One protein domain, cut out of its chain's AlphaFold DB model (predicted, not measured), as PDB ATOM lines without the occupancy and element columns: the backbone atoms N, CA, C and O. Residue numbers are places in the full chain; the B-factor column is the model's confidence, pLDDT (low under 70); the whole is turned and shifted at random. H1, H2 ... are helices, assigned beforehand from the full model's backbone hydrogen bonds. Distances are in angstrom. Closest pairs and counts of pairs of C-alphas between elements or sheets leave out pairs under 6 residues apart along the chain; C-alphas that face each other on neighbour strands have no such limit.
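Overview. This is residues 311 to 362 and 392 to 490 of the 491 residues of a protein of Daphnia pulex (UniProt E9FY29). Two very long helices, H2 and H1, run side by side in opposite directions as a rod, and the short helices H3 and H4 lie beside it near one end, H3 crossing both long helices. The printed part has 151 residues with four named helices, H1 to H4 in chain order, and no named strand: all helix. It is extended, with a radius of gyration of the C-alphas of 25.3 A and spans of 89 by 25 by 19 A.

Along the chain. H2, residues 392 to 451, is 86.8 A long and ends at C-alpha 451 (31.882, -7.661, 34.885). H1, residues 311 to 362, is 77.0 A long and begins at C-alpha 311 (20.048, 0.254, 33.877). H3 holds residues 461 to 476 and H4 residues 480 to 488.

Arrangement. H1, H2 and H3 form an up and down bundle, each running against the one before. H2 touches H1 at a shallow tilt of 11 degrees, closest at the C-alphas of Thr 441 and Met 313, 5.6 A. H2 and H3, a helical hairpin, touch through residues 431 to 438 of H2 and 467 to 474 of H3, at a steep tilt of 42 degrees; their closest C-alphas, Gly 431 and Leu 474, are 6.2 A apart. H4 is close to H2 but not clearly touching, with C-alphas 439 and 486 7.5 A apart. In H1, H2, H3 and H4 every O i to N i+4 pair is within hydrogen-bond range.

Size, cuts and confidence. The C-alphas farthest apart, of Gln 392 and Leu 453, are 89.7 A apart. Residues 363 to 391 are not printed; C-alphas 362 and 392 are 14.9 A apart across this cut. Residues 392 to 393 and 489 to 490 have pLDDT under 70.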
ATOM      1  N   LYS A 311      21.181  -0.505  34.441       93.06
ATOM      2  CA  LYS A 311      20.048   0.254  33.877       93.06
ATOM      3  C   LYS A 311      19.098  -0.647  33.087       93.06
ATOM      4  O   LYS A 311      17.881  -0.544  33.246       93.06
ATOM      5  N   LYS A 312      19.633  -1.544  32.249       94.38
ATOM      6  CA  LYS A 312      18.816  -2.530  31.523       94.38
ATOM      7  C   LYS A 312      18.063  -3.424  32.500       94.38
ATOM      8  O   LYS A 312      16.858  -3.588  32.348       94.38
ATOM      9  N   MET A 313      18.749  -3.952  33.513       94.38
ATOM     10  CA  MET A 313      18.148  -4.812  34.533       94.38
ATOM     11  C   MET A 313      16.990  -4.118  35.259       94.38
ATOM     12  O   MET A 313      15.915  -4.697  35.378       94.38
ATOM     13  N   ALA A 314      17.178  -2.859  35.662       92.25
ATOM     14  CA  ALA A 314      16.136  -2.042  36.279       92.25
ATOM     15  C   ALA A 314      14.883  -1.932  35.398       92.25
ATOM     16  O   ALA A 314      13.772  -2.180  35.859       92.25
ATOM     17  N   ALA A 315      15.056  -1.625  34.110       93.94
ATOM     18  CA  ALA A 315      13.940  -1.544  33.172       93.94
ATOM     19  C   ALA A 315      13.219  -2.895  32.995       93.94
ATOM     20  O   ALA A 315      11.993  -2.926  32.872       93.94
ATOM     21  N   ARG A 316      13.957  -4.016  33.003       95.50
ATOM     22  CA  ARG A 316      13.361  -5.358  32.894       95.50
ATOM     23  C   ARG A 316      12.569  -5.746  34.132       95.50
ATOM     24  O   ARG A 316      11.461  -6.247  33.960       95.50
ATOM     25  N   LEU A 317      13.087  -5.466  35.326       94.69
ATOM     26  CA  LEU A 317      12.394  -5.726  36.589       94.69
ATOM     27  C   LEU A 317      11.119  -4.884  36.721       94.69
ATOM     28  O   LEU A 317      10.070  -5.442  37.020       94.69
ATOM     29  N   ASN A 318      11.164  -3.590  36.387       93.25
ATOM     30  CA  ASN A 318       9.964  -2.742  36.393       93.25
ATOM     31  C   ASN A 318       8.891  -3.263  35.416       93.25
ATOM     32  O   ASN A 318       7.701  -3.284  35.726       93.25
ATOM     33  N   GLY A 319       9.306  -3.702  34.221       95.56
ATOM     34  CA  GLY A 319       8.387  -4.321  33.265       95.56
ATOM     35  C   GLY A 319       7.820  -5.650  33.771       95.56
ATOM     36  O   GLY A 319       6.639  -5.919  33.577       95.56
ATOM     37  N   LEU A 320       8.632  -6.452  34.463       96.56
ATOM     38  CA  LEU A 320       8.212  -7.719  35.056       96.56
ATOM     39  C   LEU A 320       7.155  -7.508  36.150       96.56
ATOM     40  O   LEU A 320       6.130  -8.182  36.135       96.56
ATOM     41  N   GLU A 321       7.355  -6.535  37.039       94.94
ATOM     42  CA  GLU A 321       6.395  -6.166  38.091       94.94
ATOM     43  C   GLU A 321       5.038  -5.732  37.511       94.94
ATOM     44  O   GLU A 321       3.978  -6.187  37.956       94.94
ATOM     45  N   SER A 322       5.056  -4.927  36.444       96.31
ATOM     46  CA  SER A 322       3.837  -4.543  35.724       96.31
ATOM     47  C   SER A 322       3.141  -5.744  35.073       96.31
ATOM     48  O   SER A 322       1.914  -5.862  35.141       96.31
ATOM     49  N   LEU A 323       3.901  -6.658  34.461       97.62
ATOM     50  CA  LEU A 323       3.345  -7.857  33.835       97.62
ATOM     51  C   LEU A 323       2.695  -8.791  34.857       97.62
ATOM     52  O   LEU A 323       1.593  -9.265  34.589       97.62
ATOM     53  N   LEU A 324       3.321  -8.996  36.019       96.44
ATOM     54  CA  LEU A 324       2.767  -9.818  37.099       96.44
ATOM     55  C   LEU A 324       1.512  -9.199  37.708       96.44
ATOM     56  O   LEU A 324       0.535  -9.902  37.944       96.44
ATOM     57  N   THR A 325       1.484  -7.875  37.867       96.12
ATOM     58  CA  THR A 325       0.272  -7.167  38.300       96.12
ATOM     59  C   THR A 325      -0.876  -7.388  37.308       96.12
ATOM     60  O   THR A 325      -1.989  -7.737  37.701       96.12
ATOM     61  N   ASN A 326      -0.601  -7.265  36.005       95.12
ATOM     62  CA  ASN A 326      -1.585  -7.538  34.954       95.12
ATOM     63  C   ASN A 326      -2.039  -9.006  34.942       95.12
ATOM     64  O   ASN A 326      -3.215  -9.277  34.688       95.12
ATOM     65  N   ALA A 327      -1.131  -9.947  35.208       94.94
ATOM     66  CA  ALA A 327      -1.457 -11.363  35.317       94.94
ATOM     67  C   ALA A 327      -2.432 -11.626  36.473       94.94
ATOM     68  O   ALA A 327      -3.459 -12.270  36.260       94.94
ATOM     69  N   SER A 328      -2.162 -11.064  37.656       94.69
ATOM     70  CA  SER A 328      -3.034 -11.178  38.832       94.69
ATOM     71  C   SER A 328      -4.440 -10.638  38.561       94.69
ATOM     72  O   SER A 328      -5.422 -11.323  38.847       94.69
ATOM     73  N   ILE A 329      -4.552  -9.467  37.921       94.94
ATOM     74  CA  ILE A 329      -5.847  -8.884  37.529       94.94
ATOM     75  C   ILE A 329      -6.604  -9.828  36.583       94.94
ATOM     76  O   ILE A 329      -7.770 -10.143  36.818       94.94
ATOM     77  N   LYS A 330      -5.941 -10.340  35.538       93.25
ATOM     78  CA  LYS A 330      -6.568 -11.262  34.576       93.25
ATOM     79  C   LYS A 330      -7.007 -12.576  35.222       93.25
ATOM     80  O   LYS A 330      -8.056 -13.108  34.863       93.25
ATOM     81  N   MET A 331      -6.236 -13.116  36.165       94.19
ATOM     82  CA  MET A 331      -6.650 -14.304  36.917       94.19
ATOM     83  C   MET A 331      -7.899 -14.040  37.756       94.19
ATOM     84  O   MET A 331      -8.805 -14.874  37.778       94.19
ATOM     85  N   GLU A 332      -7.976 -12.881  38.409       94.88
ATOM     86  CA  GLU A 332      -9.153 -12.480  39.174       94.88
ATOM     87  C   GLU A 332     -10.388 -12.332  38.270       94.88
ATOM     88  O   GLU A 332     -11.460 -12.836  38.607       94.88
ATOM     89  N   GLU A 333     -10.242 -11.731  37.085       94.81
ATOM     90  CA  GLU A 333     -11.305 -11.647  36.072       94.81
ATOM     91  C   GLU A 333     -11.781 -13.034  35.618       94.81
ATOM     92  O   GLU A 333     -12.986 -13.287  35.542       94.81
ATOM     93  N   ILE A 334     -10.848 -13.958  35.361       94.50
ATOM     94  CA  ILE A 334     -11.165 -15.346  35.001       94.50
ATOM     95  C   ILE A 334     -11.942 -16.031  36.129       94.50
ATOM     96  O   ILE A 334     -12.940 -16.704  35.860       94.50
ATOM     97  N   ASN A 335     -11.503 -15.875  37.379       94.88
ATOM     98  CA  ASN A 335     -12.145 -16.501  38.533       94.88
ATOM     99  C   ASN A 335     -13.554 -15.942  38.757       94.88
ATOM    100  O   ASN A 335     -14.502 -16.725  38.815       94.88
ATOM    101  N   LYS A 336     -13.719 -14.614  38.736       94.69
ATOM    102  CA  LYS A 336     -15.035 -13.955  38.802       94.69
ATOM    103  C   LYS A 336     -15.963 -14.440  37.694       94.69
ATOM    104  O   LYS A 336     -17.129 -14.735  37.935       94.69
ATOM    105  N   MET A 337     -15.459 -14.571  36.469       92.31
ATOM    106  CA  MET A 337     -16.274 -15.035  35.348       92.31
ATOM    107  C   MET A 337     -16.705 -16.496  35.506       92.31
ATOM    108  O   MET A 337     -17.857 -16.826  35.225       92.31
ATOM    109  N   LYS A 338     -15.819 -17.368  36.000       93.75
ATOM    110  CA  LYS A 338     -16.165 -18.758  36.334       93.75
ATOM    111  C   LYS A 338     -17.224 -18.830  37.437       93.75
ATOM    112  O   LYS A 338     -18.146 -19.636  37.330       93.75
ATOM    113  N   GLU A 339     -17.128 -17.981  38.456       93.88
ATOM    114  CA  GLU A 339     -18.127 -17.885  39.525       93.88
ATOM    115  C   GLU A 339     -19.484 -17.400  39.007       93.88
ATOM    116  O   GLU A 339     -20.501 -18.009  39.331       93.88
ATOM    117  N   ILE A 340     -19.510 -16.377  38.145       91.06
ATOM    118  CA  ILE A 340     -20.743 -15.881  37.513       91.06
ATOM    119  C   ILE A 340     -21.414 -16.983  36.690       91.06
ATOM    120  O   ILE A 340     -22.631 -17.153  36.778       91.06
ATOM    121  N   ILE A 341     -20.640 -17.750  35.910       90.94
ATOM    122  CA  ILE A 341     -21.167 -18.885  35.138       90.94
ATOM    123  C   ILE A 341     -21.790 -19.909  36.086       90.94
ATOM    124  O   ILE A 341     -22.944 -20.283  35.891       90.94
ATOM    125  N   LYS A 342     -21.068 -20.313  37.136       93.06
ATOM    126  CA  LYS A 342     -21.548 -21.291  38.121       93.06
ATOM    127  C   LYS A 342     -22.816 -20.814  38.840       93.06
ATOM    128  O   LYS A 342     -23.775 -21.569  38.946       93.06
ATOM    129  N   CYS A 343     -22.843 -19.561  39.289       91.75
ATOM    130  CA  CYS A 343     -23.999 -18.964  39.957       91.75
ATOM    131  C   CYS A 343     -25.217 -18.905  39.021       91.75
ATOM    132  O   CYS A 343     -26.317 -19.311  39.400       91.75
ATOM    133  N   SER A 344     -25.007 -18.505  37.765       89.56
ATOM    134  CA  SER A 344     -26.068 -18.477  36.752       89.56
ATOM    135  C   SER A 344     -26.625 -19.875  36.462       89.56
ATOM    136  O   SER A 344     -27.830 -20.020  36.283       89.56
ATOM    137  N   GLN A 345     -25.770 -20.906  36.443       90.56
ATOM    138  CA  GLN A 345     -26.200 -22.302  36.301       90.56
ATOM    139  C   GLN A 345     -27.098 -22.719  37.470       90.56
ATOM    140  O   GLN A 345     -28.230 -23.137  37.239       90.56
ATOM    141  N   THR A 346     -26.655 -22.494  38.712       91.62
ATOM    142  CA  THR A 346     -27.446 -22.836  39.907       91.62
ATOM    143  C   THR A 346     -28.769 -22.073  39.984       91.62
ATOM    144  O   THR A 346     -29.776 -22.616  40.429       91.62
ATOM    145  N   GLN A 347     -28.797 -20.818  39.523       91.12
ATOM    146  CA  GLN A 347     -30.019 -20.020  39.526       91.12
ATOM    147  C   GLN A 347     -31.031 -20.524  38.492       91.12
ATOM    148  O   GLN A 347     -32.215 -20.599  38.801       91.12
ATOM    149  N   ILE A 348     -30.579 -20.927  37.299       89.75
ATOM    150  CA  ILE A 348     -31.453 -21.550  36.294       89.75
ATOM    151  C   ILE A 348     -32.010 -22.881  36.807       89.75
ATOM    152  O   ILE A 348     -33.189 -23.154  36.600       89.75
ATOM    153  N   GLU A 349     -31.191 -23.692  37.478       88.62
ATOM    154  CA  GLU A 349     -31.622 -24.965  38.069       88.62
ATOM    155  C   GLU A 349     -32.689 -24.753  39.151       88.62
ATOM    156  O   GLU A 349     -33.731 -25.403  39.118       88.62
ATOM    157  N   HIS A 350     -32.486 -23.786  40.050       91.25
ATOM    158  CA  HIS A 350     -33.460 -23.455  41.092       91.25
ATOM    159  C   HIS A 350     -34.749 -22.832  40.522       91.25
ATOM    160  O   HIS A 350     -35.846 -23.163  40.968       91.25
ATOM    161  N   GLU A 351     -34.649 -21.939  39.525       91.06
ATOM    162  CA  GLU A 351     -35.815 -21.398  38.802       91.06
ATOM    163  C   GLU A 351     -36.623 -22.523  38.140       91.06
ATOM    164  O   GLU A 351     -37.849 -22.551  38.248       91.06
ATOM    165  N   MET A 352     -35.937 -23.471  37.497       91.69
ATOM    166  CA  MET A 352     -36.547 -24.640  36.869       91.69
ATOM    167  C   MET A 352     -37.263 -25.524  37.899       91.69
ATOM    168  O   MET A 352     -38.418 -25.889  37.688       91.69
ATOM    169  N   GLU A 353     -36.612 -25.846  39.018       89.06
ATOM    170  CA  GLU A 353     -37.195 -26.662  40.089       89.06
ATOM    171  C   GLU A 353     -38.417 -25.984  40.725       89.06
ATOM    172  O   GLU A 353     -39.439 -26.627  40.973       89.06
ATOM    173  N   TYR A 354     -38.357 -24.666  40.923       91.12
ATOM    174  CA  TYR A 354     -39.481 -23.884  41.424       91.12
ATOM    175  C   TYR A 354     -40.675 -23.877  40.454       91.12
ATOM    176  O   TYR A 354     -41.804 -24.124  40.886       91.12
ATOM    177  N   GLU A 355     -40.445 -23.633  39.153       88.44
ATOM    178  CA  GLU A 355     -41.496 -23.681  38.121       88.44
ATOM    179  C   GLU A 355     -42.139 -25.086  38.051       88.44
ATOM    180  O   GLU A 355     -43.366 -25.202  38.012       88.44
ATOM    181  N   ILE A 356     -41.338 -26.159  38.126       86.50
ATOM    182  CA  ILE A 356     -41.830 -27.549  38.164       86.50
ATOM    183  C   ILE A 356     -42.674 -27.806  39.417       86.50
ATOM    184  O   ILE A 356     -43.755 -28.391  39.328       86.50
ATOM    185  N   ASN A 357     -42.217 -27.357  40.588       85.50
ATOM    186  CA  ASN A 357     -42.947 -27.543  41.839       85.50
ATOM    187  C   ASN A 357     -44.296 -26.814  41.830       85.50
ATOM    188  O   ASN A 357     -45.288 -27.384  42.280       85.50
ATOM    189  N   GLN A 358     -44.371 -25.604  41.268       85.69
ATOM    190  CA  GLN A 358     -45.640 -24.887  41.103       85.69
ATOM    191  C   GLN A 358     -46.654 -25.670  40.261       85.69
ATOM    192  O   GLN A 358     -47.812 -25.798  40.665       85.69
ATOM    193  N   ILE A 359     -46.215 -26.241  39.135       83.50
ATOM    194  CA  ILE A 359     -47.049 -27.119  38.305       83.50
ATOM    195  C   ILE A 359     -47.465 -28.356  39.109       83.50
ATOM    196  O   ILE A 359     -48.642 -28.700  39.168       83.50
ATOM    197  N   ASN A 360     -46.541 -29.010  39.812       81.06
ATOM    198  CA  ASN A 360     -46.885 -30.173  40.635       81.06
ATOM    199  C   ASN A 360     -47.996 -29.851  41.649       81.06
ATOM    200  O   ASN A 360     -48.956 -30.613  41.763       81.06
ATOM    201  N   TYR A 361     -47.926 -28.701  42.327       79.75
ATOM    202  CA  TYR A 361     -48.977 -28.260  43.248       79.75
ATOM    203  C   TYR A 361     -50.318 -27.993  42.549       79.75
ATOM    204  O   TYR A 361     -51.358 -28.384  43.086       79.75
ATOM    205  N   SER A 362     -50.332 -27.383  41.358       75.94
ATOM    206  CA  SER A 362     -51.580 -27.091  40.637       75.94
ATOM    207  C   SER A 362     -52.298 -28.352  40.144       75.94
ATOM    208  O   SER A 362     -53.528 -28.393  40.147       75.94
ATOM    209  N   GLN A 392     -50.897 -35.721  29.296       69.69
ATOM    210  CA  GLN A 392     -50.207 -35.156  28.130       69.69
ATOM    211  C   GLN A 392     -50.007 -33.636  28.231       69.69
ATOM    212  O   GLN A 392     -48.976 -33.132  27.795       69.69
ATOM    213  N   LEU A 393     -50.973 -32.899  28.797       66.25
ATOM    214  CA  LEU A 393     -50.841 -31.461  29.054       66.25
ATOM    215  C   LEU A 393     -49.749 -31.173  30.095       66.25
ATOM    216  O   LEU A 393     -48.874 -30.355  29.819       66.25
ATOM    217  N   TYR A 394     -49.742 -31.899  31.218       74.69
ATOM    218  CA  TYR A 394     -48.698 -31.820  32.246       74.69
ATOM    219  C   TYR A 394     -47.298 -32.104  31.674       74.69
ATOM    220  O   TYR A 394     -46.391 -31.285  31.817       74.69
ATOM    221  N   ASP A 395     -47.133 -33.215  30.946       75.62
ATOM    222  CA  ASP A 395     -45.846 -33.599  30.353       75.62
ATOM    223  C   ASP A 395     -45.343 -32.541  29.350       75.62
ATOM    224  O   ASP A 395     -44.147 -32.254  29.276       75.62
ATOM    225  N   ASN A 396     -46.254 -31.907  28.602       82.62
ATOM    226  CA  ASN A 396     -45.926 -30.843  27.650       82.62
ATOM    227  C   ASN A 396     -45.504 -29.538  28.354       82.62
ATOM    228  O   ASN A 396     -44.570 -28.870  27.902       82.62
ATOM    229  N   GLU A 397     -46.139 -29.168  29.472       84.12
ATOM    230  CA  GLU A 397     -45.739 -27.992  30.261       84.12
ATOM    231  C   GLU A 397     -44.375 -28.181  30.933       84.12
ATOM    232  O   GLU A 397     -43.513 -27.305  30.817       84.12
ATOM    233  N   ILE A 398     -44.130 -29.351  31.531       84.81
ATOM    234  CA  ILE A 398     -42.828 -29.703  32.110       84.81
ATOM    235  C   ILE A 398     -41.736 -29.697  31.032       84.81
ATOM    236  O   ILE A 398     -40.680 -29.088  31.217       84.81
ATOM    237  N   TYR A 399     -41.998 -30.294  29.863       86.00
ATOM    238  CA  TYR A 399     -41.047 -30.310  28.750       86.00
ATOM    239  C   TYR A 399     -40.662 -28.900  28.276       86.00
ATOM    240  O   TYR A 399     -39.488 -28.634  28.005       86.00
ATOM    241  N   LYS A 400     -41.615 -27.959  28.210       88.31
ATOM    242  CA  LYS A 400     -41.330 -26.561  27.839       88.31
ATOM    243  C   LYS A 400     -40.392 -25.873  28.832       88.31
ATOM    244  O   LYS A 400     -39.523 -25.117  28.394       88.31
ATOM    245  N   ILE A 401     -40.555 -26.126  30.132       87.38
ATOM    246  CA  ILE A 401     -39.686 -25.568  31.180       87.38
ATOM    247  C   ILE A 401     -38.264 -26.106  31.017       87.38
ATOM    248  O   ILE A 401     -37.328 -25.309  30.910       87.38
ATOM    249  N   TYR A 402     -38.109 -27.429  30.898       87.25
ATOM    250  CA  TYR A 402     -36.807 -28.057  30.658       87.25
ATOM    251  C   TYR A 402     -36.133 -27.500  29.402       87.25
ATOM    252  O   TYR A 402     -34.992 -27.048  29.460       87.25
ATOM    253  N   PHE A 403     -36.854 -27.446  28.280       89.00
ATOM    254  CA  PHE A 403     -36.316 -26.939  27.017       89.00
ATOM    255  C   PHE A 403     -35.870 -25.469  27.116       89.00
ATOM    256  O   PHE A 403     -34.827 -25.075  26.584       89.00
ATOM    257  N   LYS A 404     -36.642 -24.632  27.820       91.50
ATOM    258  CA  LYS A 404     -36.308 -23.222  28.074       91.50
ATOM    259  C   LYS A 404     -35.059 -23.095  28.954       91.50
ATOM    260  O   LYS A 404     -34.186 -22.283  28.631       91.50
ATOM    261  N   ALA A 405     -34.964 -23.875  30.032       87.44
ATOM    262  CA  ALA A 405     -33.818 -23.890  30.938       87.44
ATOM    263  C   ALA A 405     -32.546 -24.375  30.227       87.44
ATOM    264  O   ALA A 405     -31.525 -23.688  30.262       87.44
ATOM    265  N   GLU A 406     -32.629 -25.477  29.479       89.88
ATOM    266  CA  GLU A 406     -31.518 -26.039  28.708       89.88
ATOM    267  C   GLU A 406     -30.977 -25.034  27.681       89.88
ATOM    268  O   GLU A 406     -29.765 -24.818  27.578       89.88
ATOM    269  N   LYS A 407     -31.867 -24.341  26.957       91.75
ATOM    270  CA  LYS A 407     -31.469 -23.310  25.991       91.75
ATOM    271  C   LYS A 407     -30.738 -22.144  26.665       91.75
ATOM    272  O   LYS A 407     -29.712 -21.702  26.144       91.75
ATOM    273  N   LYS A 408     -31.241 -21.652  27.806       91.19
ATOM    274  CA  LYS A 408     -30.575 -20.597  28.593       91.19
ATOM    275  C   LYS A 408     -29.204 -21.062  29.092       91.19
ATOM    276  O   LYS A 408     -28.227 -20.334  28.941       91.19
ATOM    277  N   LEU A 409     -29.126 -22.277  29.635       89.75
ATOM    278  CA  LEU A 409     -27.894 -22.866  30.161       89.75
ATOM    279  C   LEU A 409     -26.827 -22.979  29.068       89.75
ATOM    280  O   LEU A 409     -25.680 -22.583  29.268       89.75
ATOM    281  N   LYS A 410     -27.220 -23.460  27.883       90.81
ATOM    282  CA  LYS A 410     -26.337 -23.576  26.718       90.81
ATOM    283  C   LYS A 410     -25.822 -22.214  26.252       90.81
ATOM    284  O   LYS A 410     -24.631 -22.088  25.968       90.81
ATOM    285  N   ASP A 411     -26.683 -21.197  26.202       90.50
ATOM    286  CA  ASP A 411     -26.293 -19.836  25.810       90.50
ATOM    287  C   ASP A 411     -25.290 -19.226  26.804       90.50
ATOM    288  O   ASP A 411     -24.194 -18.836  26.396       90.50
ATOM    289  N   ILE A 412     -25.606 -19.238  28.105       89.75
ATOM    290  CA  ILE A 412     -24.724 -18.712  29.162       89.75
ATOM    291  C   ILE A 412     -23.393 -19.456  29.183       89.75
ATOM    292  O   ILE A 412     -22.339 -18.821  29.229       89.75
ATOM    293  N   ASN A 413     -23.418 -20.787  29.106       88.31
ATOM    294  CA  ASN A 413     -22.198 -21.580  29.125       88.31
ATOM    295  C   ASN A 413     -21.334 -21.288  27.890       88.31
ATOM    296  O   ASN A 413     -20.137 -21.071  28.025       88.31
ATOM    297  N   SER A 414     -21.926 -21.189  26.694       90.06
ATOM    298  CA  SER A 414     -21.169 -20.885  25.472       90.06
ATOM    299  C   SER A 414     -20.527 -19.489  25.494       90.06
ATOM    300  O   SER A 414     -19.333 -19.358  25.219       90.06
ATOM    301  N   LYS A 415     -21.278 -18.448  25.884       90.44
ATOM    302  CA  LYS A 415     -20.779 -17.063  25.977       90.44
ATOM    303  C   LYS A 415     -19.771 -16.890  27.109       90.44
ATOM    304  O   LYS A 415     -18.744 -16.236  26.928       90.44
ATOM    305  N   GLY A 416     -20.049 -17.489  28.264       90.56
ATOM    306  CA  GLY A 416     -19.165 -17.472  29.423       90.56
ATOM    307  C   GLY A 416     -17.841 -18.175  29.136       90.56
ATOM    308  O   GLY A 416     -16.781 -17.585  29.331       90.56
ATOM    309  N   GLN A 417     -17.881 -19.395  28.589       91.31
ATOM    310  CA  GLN A 417     -16.674 -20.137  28.215       91.31
ATOM    311  C   GLN A 417     -15.860 -19.419  27.135       91.31
ATOM    312  O   GLN A 417     -14.633 -19.421  27.208       91.31
ATOM    313  N   TYR A 418     -16.514 -18.783  26.157       92.81
ATOM    314  CA  TYR A 418     -15.822 -17.971  25.155       92.81
ATOM    315  C   TYR A 418     -15.018 -16.837  25.802       92.81
ATOM    316  O   TYR A 418     -13.830 -16.678  25.518       92.81
ATOM    317  N   SER A 419     -15.640 -16.084  26.711       91.88
ATOM    318  CA  SER A 419     -14.986 -14.976  27.410       91.88
ATOM    319  C   SER A 419     -13.858 -15.457  28.333       91.88
ATOM    320  O   SER A 419     -12.768 -14.887  28.297       91.88
ATOM    321  N   VAL A 420     -14.054 -16.563  29.064       94.31
ATOM    322  CA  VAL A 420     -12.990 -17.202  29.862       94.31
ATOM    323  C   VAL A 420     -11.816 -17.609  28.971       94.31
ATOM    324  O   VAL A 420     -10.670 -17.304  29.293       94.31
ATOM    325  N   ARG A 421     -12.079 -18.246  27.825       94.69
ATOM    326  CA  ARG A 421     -11.034 -18.679  26.887       94.69
ATOM    327  C   ARG A 421     -10.263 -17.496  26.304       94.69
ATOM    328  O   ARG A 421      -9.048 -17.575  26.151       94.69
ATOM    329  N   LYS A 422     -10.953 -16.392  26.003       95.00
ATOM    330  CA  LYS A 422     -10.313 -15.150  25.553       95.00
ATOM    331  C   LYS A 422      -9.354 -14.610  26.619       95.00
ATOM    332  O   LYS A 422      -8.196 -14.358  26.301       95.00
ATOM    333  N   LEU A 423      -9.800 -14.505  27.872       94.31
ATOM    334  CA  LEU A 423      -8.956 -14.045  28.981       94.31
ATOM    335  C   LEU A 423      -7.774 -14.988  29.243       94.31
ATOM    336  O   LEU A 423      -6.665 -14.522  29.478       94.31
ATOM    337  N   GLN A 424      -7.977 -16.304  29.141       95.06
ATOM    338  CA  GLN A 424      -6.899 -17.293  29.251       95.06
ATOM    339  C   GLN A 424      -5.848 -17.131  28.146       95.06
ATOM    340  O   GLN A 424      -4.656 -17.210  28.428       95.06
ATOM    341  N   ASN A 425      -6.269 -16.861  26.907       94.94
ATOM    342  CA  ASN A 425      -5.339 -16.576  25.813       94.94
ATOM    343  C   ASN A 425      -4.539 -15.292  26.080       94.94
ATOM    344  O   ASN A 425      -3.329 -15.267  25.874       94.94
ATOM    345  N   GLU A 426      -5.187 -14.233  26.567       95.12
ATOM    346  CA  GLU A 426      -4.501 -12.991  26.937       95.12
ATOM    347  C   GLU A 426      -3.533 -13.188  28.113       95.12
ATOM    348  O   GLU A 426      -2.442 -12.618  28.109       95.12
ATOM    349  N   LEU A 427      -3.899 -14.015  29.098       95.38
ATOM    350  CA  LEU A 427      -3.028 -14.395  30.209       95.38
ATOM    351  C   LEU A 427      -1.814 -15.197  29.715       95.38
ATOM    352  O   LEU A 427      -0.698 -14.952  30.156       95.38
ATOM    353  N   PHE A 428      -1.999 -16.097  28.748       94.94
ATOM    354  CA  PHE A 428      -0.900 -16.840  28.131       94.94
ATOM    355  C   PHE A 428       0.061 -15.926  27.343       94.94
ATOM    356  O   PHE A 428       1.284 -16.073  27.427       94.94
ATOM    357  N   LEU A 429      -0.473 -14.939  26.612       95.25
ATOM    358  CA  LEU A 429       0.333 -13.912  25.938       95.25
ATOM    359  C   LEU A 429       1.090 -13.023  26.940       95.25
ATOM    360  O   LEU A 429       2.244 -12.670  26.714       95.25
ATOM    361  N   ASN A 430       0.480 -12.697  28.080       96.56
ATOM    362  CA  ASN A 430       1.190 -12.031  29.170       96.56
ATOM    363  C   ASN A 430       2.319 -12.924  29.722       96.56
ATOM    364  O   ASN A 430       3.450 -12.459  29.845       96.56
ATOM    365  N   GLY A 431       2.059 -14.217  29.936       96.94
ATOM    366  CA  GLY A 431       3.055 -15.190  30.389       96.94
ATOM    367  C   GLY A 431       4.270 -15.321  29.464       96.94
ATOM    368  O   GLY A 431       5.398 -15.431  29.935       96.94
ATOM    369  N   THR A 432       4.082 -15.230  28.143       96.31
ATOM    370  CA  THR A 432       5.217 -15.194  27.200       96.31
ATOM    371  C   THR A 432       6.078 -13.938  27.372       96.31
ATOM    372  O   THR A 432       7.305 -14.044  27.356       96.31
ATOM    373  N   ALA A 433       5.471 -12.775  27.625       97.19
ATOM    374  CA  ALA A 433       6.211 -11.553  27.951       97.19
ATOM    375  C   ALA A 433       6.918 -11.640  29.320       97.19
ATOM    376  O   ALA A 433       8.061 -11.196  29.453       97.19
ATOM    377  N   VAL A 434       6.282 -12.259  30.326       97.50
ATOM    378  CA  VAL A 434       6.897 -12.543  31.640       97.50
ATOM    379  C   VAL A 434       8.141 -13.410  31.459       97.50
ATOM    380  O   VAL A 434       9.194 -13.092  32.012       97.50
ATOM    381  N   LEU A 435       8.056 -14.466  30.640       96.25
ATOM    382  CA  LEU A 435       9.187 -15.344  30.346       96.25
ATOM    383  C   LEU A 435      10.345 -14.567  29.711       96.25
ATOM    384  O   LEU A 435      11.485 -14.725  30.143       96.25
ATOM    385  N   GLU A 436      10.075 -13.709  28.728       95.62
ATOM    386  CA  GLU A 436      11.106 -12.886  28.091       95.62
ATOM    387  C   GLU A 436      11.794 -11.952  29.102       95.62
ATOM    388  O   GLU A 436      13.026 -11.920  29.191       95.62
ATOM    389  N   HIS A 437      11.018 -11.231  29.915       96.62
ATOM    390  CA  HIS A 437      11.556 -10.343  30.948       96.62
ATOM    391  C   HIS A 437      12.376 -11.099  31.999       96.62
ATOM    392  O   HIS A 437      13.456 -10.636  32.381       96.62
ATOM    393  N   TYR A 438      11.916 -12.276  32.425       95.56
ATOM    394  CA  TYR A 438      12.642 -13.155  33.340       95.56
ATOM    395  C   TYR A 438      13.983 -13.605  32.740       95.56
ATOM    396  O   TYR A 438      15.031 -13.459  33.373       95.56
ATOM    397  N   GLN A 439      13.983 -14.076  31.487       94.31
ATOM    398  CA  GLN A 439      15.191 -14.509  30.775       94.31
ATOM    399  C   GLN A 439      16.215 -13.378  30.624       94.31
ATOM    400  O   GLN A 439      17.410 -13.579  30.850       94.31
ATOM    401  N   LEU A 440      15.763 -12.182  30.242       95.25
ATOM    402  CA  LEU A 440      16.633 -11.018  30.087       95.25
ATOM    403  C   LEU A 440      17.191 -10.547  31.432       95.25
ATOM    404  O   LEU A 440      18.375 -10.233  31.513       95.25
ATOM    405  N   THR A 441      16.381 -10.567  32.493       95.25
ATOM    406  CA  THR A 441      16.838 -10.233  33.850       95.25
ATOM    407  C   THR A 441      17.901 -11.219  34.333       95.25
ATOM    408  O   THR A 441      18.939 -10.801  34.849       95.25
ATOM    409  N   TRP A 442      17.699 -12.518  34.096       92.62
ATOM    410  CA  TRP A 442      18.689 -13.549  34.409       92.62
ATOM    411  C   TRP A 442      20.015 -13.324  33.670       92.62
ATOM    412  O   TRP A 442      21.086 -13.402  34.273       92.62
ATOM    413  N   ARG A 443      19.957 -12.979  32.377       93.00
ATOM    414  CA  ARG A 443      21.155 -12.627  31.596       93.00
ATOM    415  C   ARG A 443      21.876 -11.413  32.180       93.00
ATOM    416  O   ARG A 443      23.093 -11.485  32.331       93.00
ATOM    417  N   CYS A 444      21.155 -10.358  32.571       94.62
ATOM    418  CA  CYS A 444      21.762  -9.206  33.246       94.62
ATOM    419  C   CYS A 444      22.509  -9.636  34.519       94.62
ATOM    420  O   CYS A 444      23.660  -9.253  34.709       94.62
ATOM    421  N   MET A 445      21.901 -10.485  35.361       92.62
ATOM    422  CA  MET A 445      22.551 -10.994  36.581       92.62
ATOM    423  C   MET A 445      23.848 -11.748  36.278       92.62
ATOM    424  O   MET A 445      24.846 -11.569  36.978       92.62
ATOM    425  N   GLN A 446      23.853 -12.590  35.242       91.69
ATOM    426  CA  GLN A 446      25.048 -13.325  34.825       91.69
ATOM    427  C   GLN A 446      26.146 -12.378  34.329       91.69
ATOM    428  O   GLN A 446      27.292 -12.490  34.760       91.69
ATOM    429  N   GLN A 447      25.789 -11.416  33.478       93.44
ATOM    430  CA  GLN A 447      26.720 -10.412  32.960       93.44
ATOM    431  C   GLN A 447      27.327  -9.577  34.095       93.44
ATOM    432  O   GLN A 447      28.543  -9.402  34.160       93.44
ATOM    433  N   LEU A 448      26.510  -9.135  35.051       93.19
ATOM    434  CA  LEU A 448      26.977  -8.387  36.216       93.19
ATOM    435  C   LEU A 448      27.915  -9.212  37.101       93.19
ATOM    436  O   LEU A 448      28.951  -8.700  37.513       93.19
ATOM    437  N   ASN A 449      27.635 -10.499  37.329       91.50
ATOM    438  CA  ASN A 449      28.559 -11.388  38.048       91.50
ATOM    439  C   ASN A 449      29.927 -11.516  37.361       91.50
ATOM    440  O   ASN A 449      30.938 -11.731  38.035       91.50
ATOM    441  N   ILE A 450      29.976 -11.392  36.033       91.06
ATOM    442  CA  ILE A 450      31.220 -11.434  35.260       91.06
ATOM    443  C   ILE A 450      31.953 -10.093  35.358       91.06
ATOM    444  O   ILE A 450      33.139 -10.094  35.686       91.06
ATOM    445  N   MET A 451      31.264  -8.976  35.106       92.56
ATOM    446  CA  MET A 451      31.882  -7.661  34.885       92.56
ATOM    447  C   MET A 451      32.049  -6.815  36.151       92.56
ATOM    448  O   MET A 451      33.057  -6.120  36.277       92.56
ATOM    449  N   ALA A 452      31.073  -6.835  37.063       91.81
ATOM    450  CA  ALA A 452      31.035  -5.949  38.224       91.81
ATOM    451  C   ALA A 452      31.911  -6.479  39.359       91.81
ATOM    452  O   ALA A 452      31.940  -7.684  39.624       91.81
ATOM    453  N   LEU A 453      32.593  -5.572  40.059       89.56
ATOM    454  CA  LEU A 453      33.543  -5.905  41.117       89.56
ATOM    455  C   LEU A 453      32.922  -6.776  42.217       89.56
ATOM    456  O   LEU A 453      33.500  -7.784  42.610       89.56
ATOM    457  N   HIS A 454      31.705  -6.436  42.643       86.00
ATOM    458  CA  HIS A 454      30.933  -7.197  43.633       86.00
ATOM    459  C   HIS A 454      29.685  -7.876  43.047       86.00
ATOM    460  O   HIS A 454      28.734  -8.174  43.773       86.00
ATOM    461  N   GLY A 455      29.675  -8.131  41.735       87.12
ATOM    462  CA  GLY A 455      28.582  -8.827  41.057       87.12
ATOM    463  C   GLY A 455      27.210  -8.221  41.364       87.12
ATOM    464  O   GLY A 455      26.973  -7.037  41.137       87.12
ATOM    465  N   ASN A 456      26.316  -9.048  41.909       84.12
ATOM    466  CA  ASN A 456      24.926  -8.698  42.214       84.12
ATOM    467  C   ASN A 456      24.671  -8.289  43.682       84.12
ATOM    468  O   ASN A 456      23.526  -8.322  44.131       84.12
ATOM    469  N   SER A 457      25.695  -7.909  44.455       83.94
ATOM    470  CA  SER A 457      25.536  -7.563  45.886       83.94
ATOM    471  C   SER A 457      24.571  -6.395  46.157       83.94
ATOM    472  O   SER A 457      24.015  -6.266  47.249       83.94
ATOM    473  N   PHE A 458      24.337  -5.560  45.145       83.50
ATOM    474  CA  PHE A 458      23.434  -4.415  45.200       83.50
ATOM    475  C   PHE A 458      21.941  -4.776  45.110       83.50
ATOM    476  O   PHE A 458      21.101  -3.929  45.419       83.50
ATOM    477  N   LEU A 459      21.602  -6.005  44.694       86.75
ATOM    478  CA  LEU A 459      20.215  -6.473  44.621       86.75
ATOM    479  C   LEU A 459      19.624  -6.629  46.028       86.75
ATOM    480  O   LEU A 459      20.303  -7.096  46.951       86.75
ATOM    481  N   THR A 460      18.357  -6.248  46.186       88.19
ATOM    482  CA  THR A 460      17.588  -6.444  47.425       88.19
ATOM    483  C   THR A 460      16.790  -7.749  47.390       88.19
ATOM    484  O   THR A 460      16.642  -8.372  46.338       88.19
ATOM    485  N   GLN A 461      16.257  -8.166  48.545       88.56
ATOM    486  CA  GLN A 461      15.409  -9.362  48.646       88.56
ATOM    487  C   GLN A 461      14.192  -9.284  47.705       88.56
ATOM    488  O   GLN A 461      13.879 -10.264  47.039       88.56
ATOM    489  N   LYS A 462      13.619  -8.086  47.533       89.44
ATOM    490  CA  LYS A 462      12.484  -7.806  46.640       89.44
ATOM    491  C   LYS A 462      12.721  -8.253  45.194       89.44
ATOM    492  O   LYS A 462      11.795  -8.701  44.529       89.44
ATOM    493  N   VAL A 463      13.961  -8.177  44.698       91.56
ATOM    494  CA  VAL A 463      14.305  -8.678  43.355       91.56
ATOM    495  C   VAL A 463      14.160 -10.196  43.286       91.56
ATOM    496  O   VAL A 463      13.641 -10.721  42.304       91.56
ATOM    497  N   PHE A 464      14.619 -10.906  44.315       91.94
ATOM    498  CA  PHE A 464      14.525 -12.363  44.370       91.94
ATOM    499  C   PHE A 464      13.081 -12.826  44.555       91.94
ATOM    500  O   PHE A 464      12.689 -13.787  43.897       91.94
ATOM    501  N   ASP A 465      12.295 -12.116  45.364       93.50
ATOM    502  CA  ASP A 465      10.868 -12.388  45.547       93.50
ATOM    503  C   ASP A 465      10.107 -12.183  44.226       93.50
ATOM    504  O   ASP A 465       9.407 -13.082  43.771       93.50
ATOM    505  N   LEU A 466      10.359 -11.076  43.514       94.38
ATOM    506  CA  LEU A 466       9.755 -10.813  42.201       94.38
ATOM    507  C   LEU A 466      10.108 -11.890  41.161       94.38
ATOM    508  O   LEU A 466       9.267 -12.315  40.368       94.38
ATOM    509  N   LEU A 467      11.368 -12.339  41.142       94.88
ATOM    510  CA  LEU A 467      11.802 -13.429  40.267       94.88
ATOM    511  C   LEU A 467      11.167 -14.764  40.669       94.88
ATOM    512  O   LEU A 467      10.853 -15.573  39.795       94.88
ATOM    513  N   PHE A 468      10.971 -15.006  41.964       94.69
ATOM    514  CA  PHE A 468      10.283 -16.194  42.452       94.69
ATOM    515  C   PHE A 468       8.814 -16.197  42.019       94.69
ATOM    516  O   PHE A 468       8.369 -17.189  41.441       94.69
ATOM    517  N   ASP A 469       8.101 -15.086  42.201       94.94
ATOM    518  CA  ASP A 469       6.704 -14.926  41.786       94.94
ATOM    519  C   ASP A 469       6.545 -15.116  40.274       94.94
ATOM    520  O   ASP A 469       5.672 -15.858  39.819       94.94
ATOM    521  N   ALA A 470       7.456 -14.536  39.485       96.25
ATOM    522  CA  ALA A 470       7.508 -14.765  38.046       96.25
ATOM    523  C   ALA A 470       7.709 -16.242  37.695       96.25
ATOM    524  O   ALA A 470       7.036 -16.764  36.807       96.25
ATOM    525  N   GLU A 471       8.613 -16.935  38.390       95.31
ATOM    526  CA  GLU A 471       8.842 -18.359  38.163       95.31
ATOM    527  C   GLU A 471       7.591 -19.191  38.484       95.31
ATOM    528  O   GLU A 471       7.250 -20.081  37.705       95.31
ATOM    529  N   GLN A 472       6.897 -18.917  39.594       94.69
ATOM    530  CA  GLN A 472       5.669 -19.640  39.949       94.69
ATOM    531  C   GLN A 472       4.560 -19.391  38.929       94.69
ATOM    532  O   GLN A 472       3.980 -20.348  38.413       94.69
ATOM    533  N   HIS A 473       4.345 -18.133  38.548       94.44
ATOM    534  CA  HIS A 473       3.354 -17.776  37.542       94.44
ATOM    535  C   HIS A 473       3.606 -18.486  36.199       94.44
ATOM    536  O   HIS A 473       2.698 -19.041  35.576       94.44
ATOM    537  N   LEU A 474       4.866 -18.548  35.763       96.25
ATOM    538  CA  LEU A 474       5.253 -19.259  34.545       96.25
ATOM    539  C   LEU A 474       5.010 -20.775  34.634       96.25
ATOM    540  O   LEU A 474       4.630 -21.390  33.635       96.25
ATOM    541  N   LYS A 475       5.200 -21.389  35.809       94.31
ATOM    542  CA  LYS A 475       4.897 -22.815  36.022       94.31
ATOM    543  C   LYS A 475       3.404 -23.101  35.913       94.31
ATOM    544  O   LYS A 475       3.038 -24.082  35.267       94.31
ATOM    545  N   GLU A 476       2.560 -22.241  36.483       92.31
ATOM    546  CA  GLU A 476       1.097 -22.349  36.391       92.31
ATOM    547  C   GLU A 476       0.600 -22.277  34.942       92.31
ATOM    548  O   GLU A 476      -0.341 -22.976  34.568       92.31
ATOM    549  N   LEU A 477       1.272 -21.484  34.104       92.62
ATOM    550  CA  LEU A 477       0.980 -21.374  32.673       92.62
ATOM    551  C   LEU A 477       1.647 -22.459  31.807       92.62
ATOM    552  O   LEU A 477       1.452 -22.477  30.591       92.62
ATOM    553  N   GLY A 478       2.415 -23.373  32.406       92.50
ATOM    554  CA  GLY A 478       3.005 -24.520  31.714       92.50
ATOM    555  C   GLY A 478       4.379 -24.286  31.071       92.50
ATOM    556  O   GLY A 478       4.833 -25.143  30.317       92.50
ATOM    557  N   PHE A 479       5.096 -23.203  31.391       92.56
ATOM    558  CA  PHE A 479       6.431 -22.897  30.836       92.56
ATOM    559  C   PHE A 479       7.598 -23.667  31.505       92.56
ATOM    560  O   PHE A 479       8.739 -23.195  31.563       92.56
ATOM    561  N   ASN A 480       7.331 -24.861  32.044       90.50
ATOM    562  CA  ASN A 480       8.291 -25.640  32.839       90.50
ATOM    563  C   ASN A 480       9.558 -26.014  32.055       90.50
ATOM    564  O   ASN A 480      10.666 -25.957  32.591       90.50
ATOM    565  N   GLU A 481       9.411 -26.381  30.782       89.06
ATOM    566  CA  GLU A 481      10.532 -26.795  29.935       89.06
ATOM    567  C   GLU A 481      11.479 -25.623  29.638       89.06
ATOM    568  O   GLU A 481      12.700 -25.750  29.756       89.06
ATOM    569  N   GLN A 482      10.923 -24.452  29.324       90.81
ATOM    570  CA  GLN A 482      11.686 -23.235  29.055       90.81
ATOM    571  C   GLN A 482      12.467 -22.788  30.298       90.81
ATOM    572  O   GLN A 482      13.645 -22.438  30.195       90.81
ATOM    573  N   LEU A 483      11.841 -22.856  31.480       88.38
ATOM    574  CA  LEU A 483      12.502 -22.579  32.758       88.38
ATOM    575  C   LEU A 483      13.627 -23.582  33.051       88.38
ATOM    576  O   LEU A 483      14.718 -23.187  33.469       88.38
ATOM    577  N   ALA A 484      13.397 -24.875  32.800       86.31
ATOM    578  CA  ALA A 484      14.408 -25.911  32.992       86.31
ATOM    579  C   ALA A 484      15.619 -25.705  32.070       86.31
ATOM    580  O   ALA A 484      16.761 -25.830  32.513       86.31
ATOM    581  N   ASN A 485      15.389 -25.340  30.806       85.25
ATOM    582  CA  ASN A 485      16.456 -25.076  29.842       85.25
ATOM    583  C   ASN A 485      17.304 -23.859  30.235       85.25
ATOM    584  O   ASN A 485      18.529 -23.925  30.154       85.25
ATOM    585  N   LEU A 486      16.688 -22.796  30.760       82.62
ATOM    586  CA  LEU A 486      17.422 -21.629  31.254       82.62
ATOM    587  C   LEU A 486      18.309 -21.950  32.469       82.62
ATOM    588  O   LEU A 486      19.426 -21.441  32.583       82.62
ATOM    589  N   LYS A 487      17.855 -22.835  33.363       76.31
ATOM    590  CA  LYS A 487      18.649 -23.266  34.526       76.31
ATOM    591  C   LYS A 487      19.806 -24.200  34.152       76.31
ATOM    592  O   LYS A 487      20.762 -24.287  34.920       76.31
ATOM    593  N   LYS A 488      19.752 -24.866  32.990       75.00
ATOM    594  CA  LYS A 488      20.838 -25.719  32.464       75.00
ATOM    595  C   LYS A 488      21.998 -24.926  31.864       75.00
ATOM    596  O   LYS A 488      23.123 -25.407  31.898       75.00
ATOM    597  N   THR A 489      21.773 -23.700  31.394       59.31
ATOM    598  CA  THR A 489      22.818 -22.758  30.933       59.31
ATOM    599  C   THR A 489      23.707 -22.205  32.068       59.31
ATOM    600  O   THR A 489      24.193 -21.080  32.001       59.31
ATOM    601  N   LYS A 490      23.897 -22.980  33.145       51.12
ATOM    602  CA  LYS A 490      24.659 -22.629  34.354       51.12
ATOM    603  C   LYS A 490      26.160 -22.953  34.281       51.12
ATOM    604  O   LYS A 490      26.829 -22.747  35.291       51.12
TER     605      LYS A 490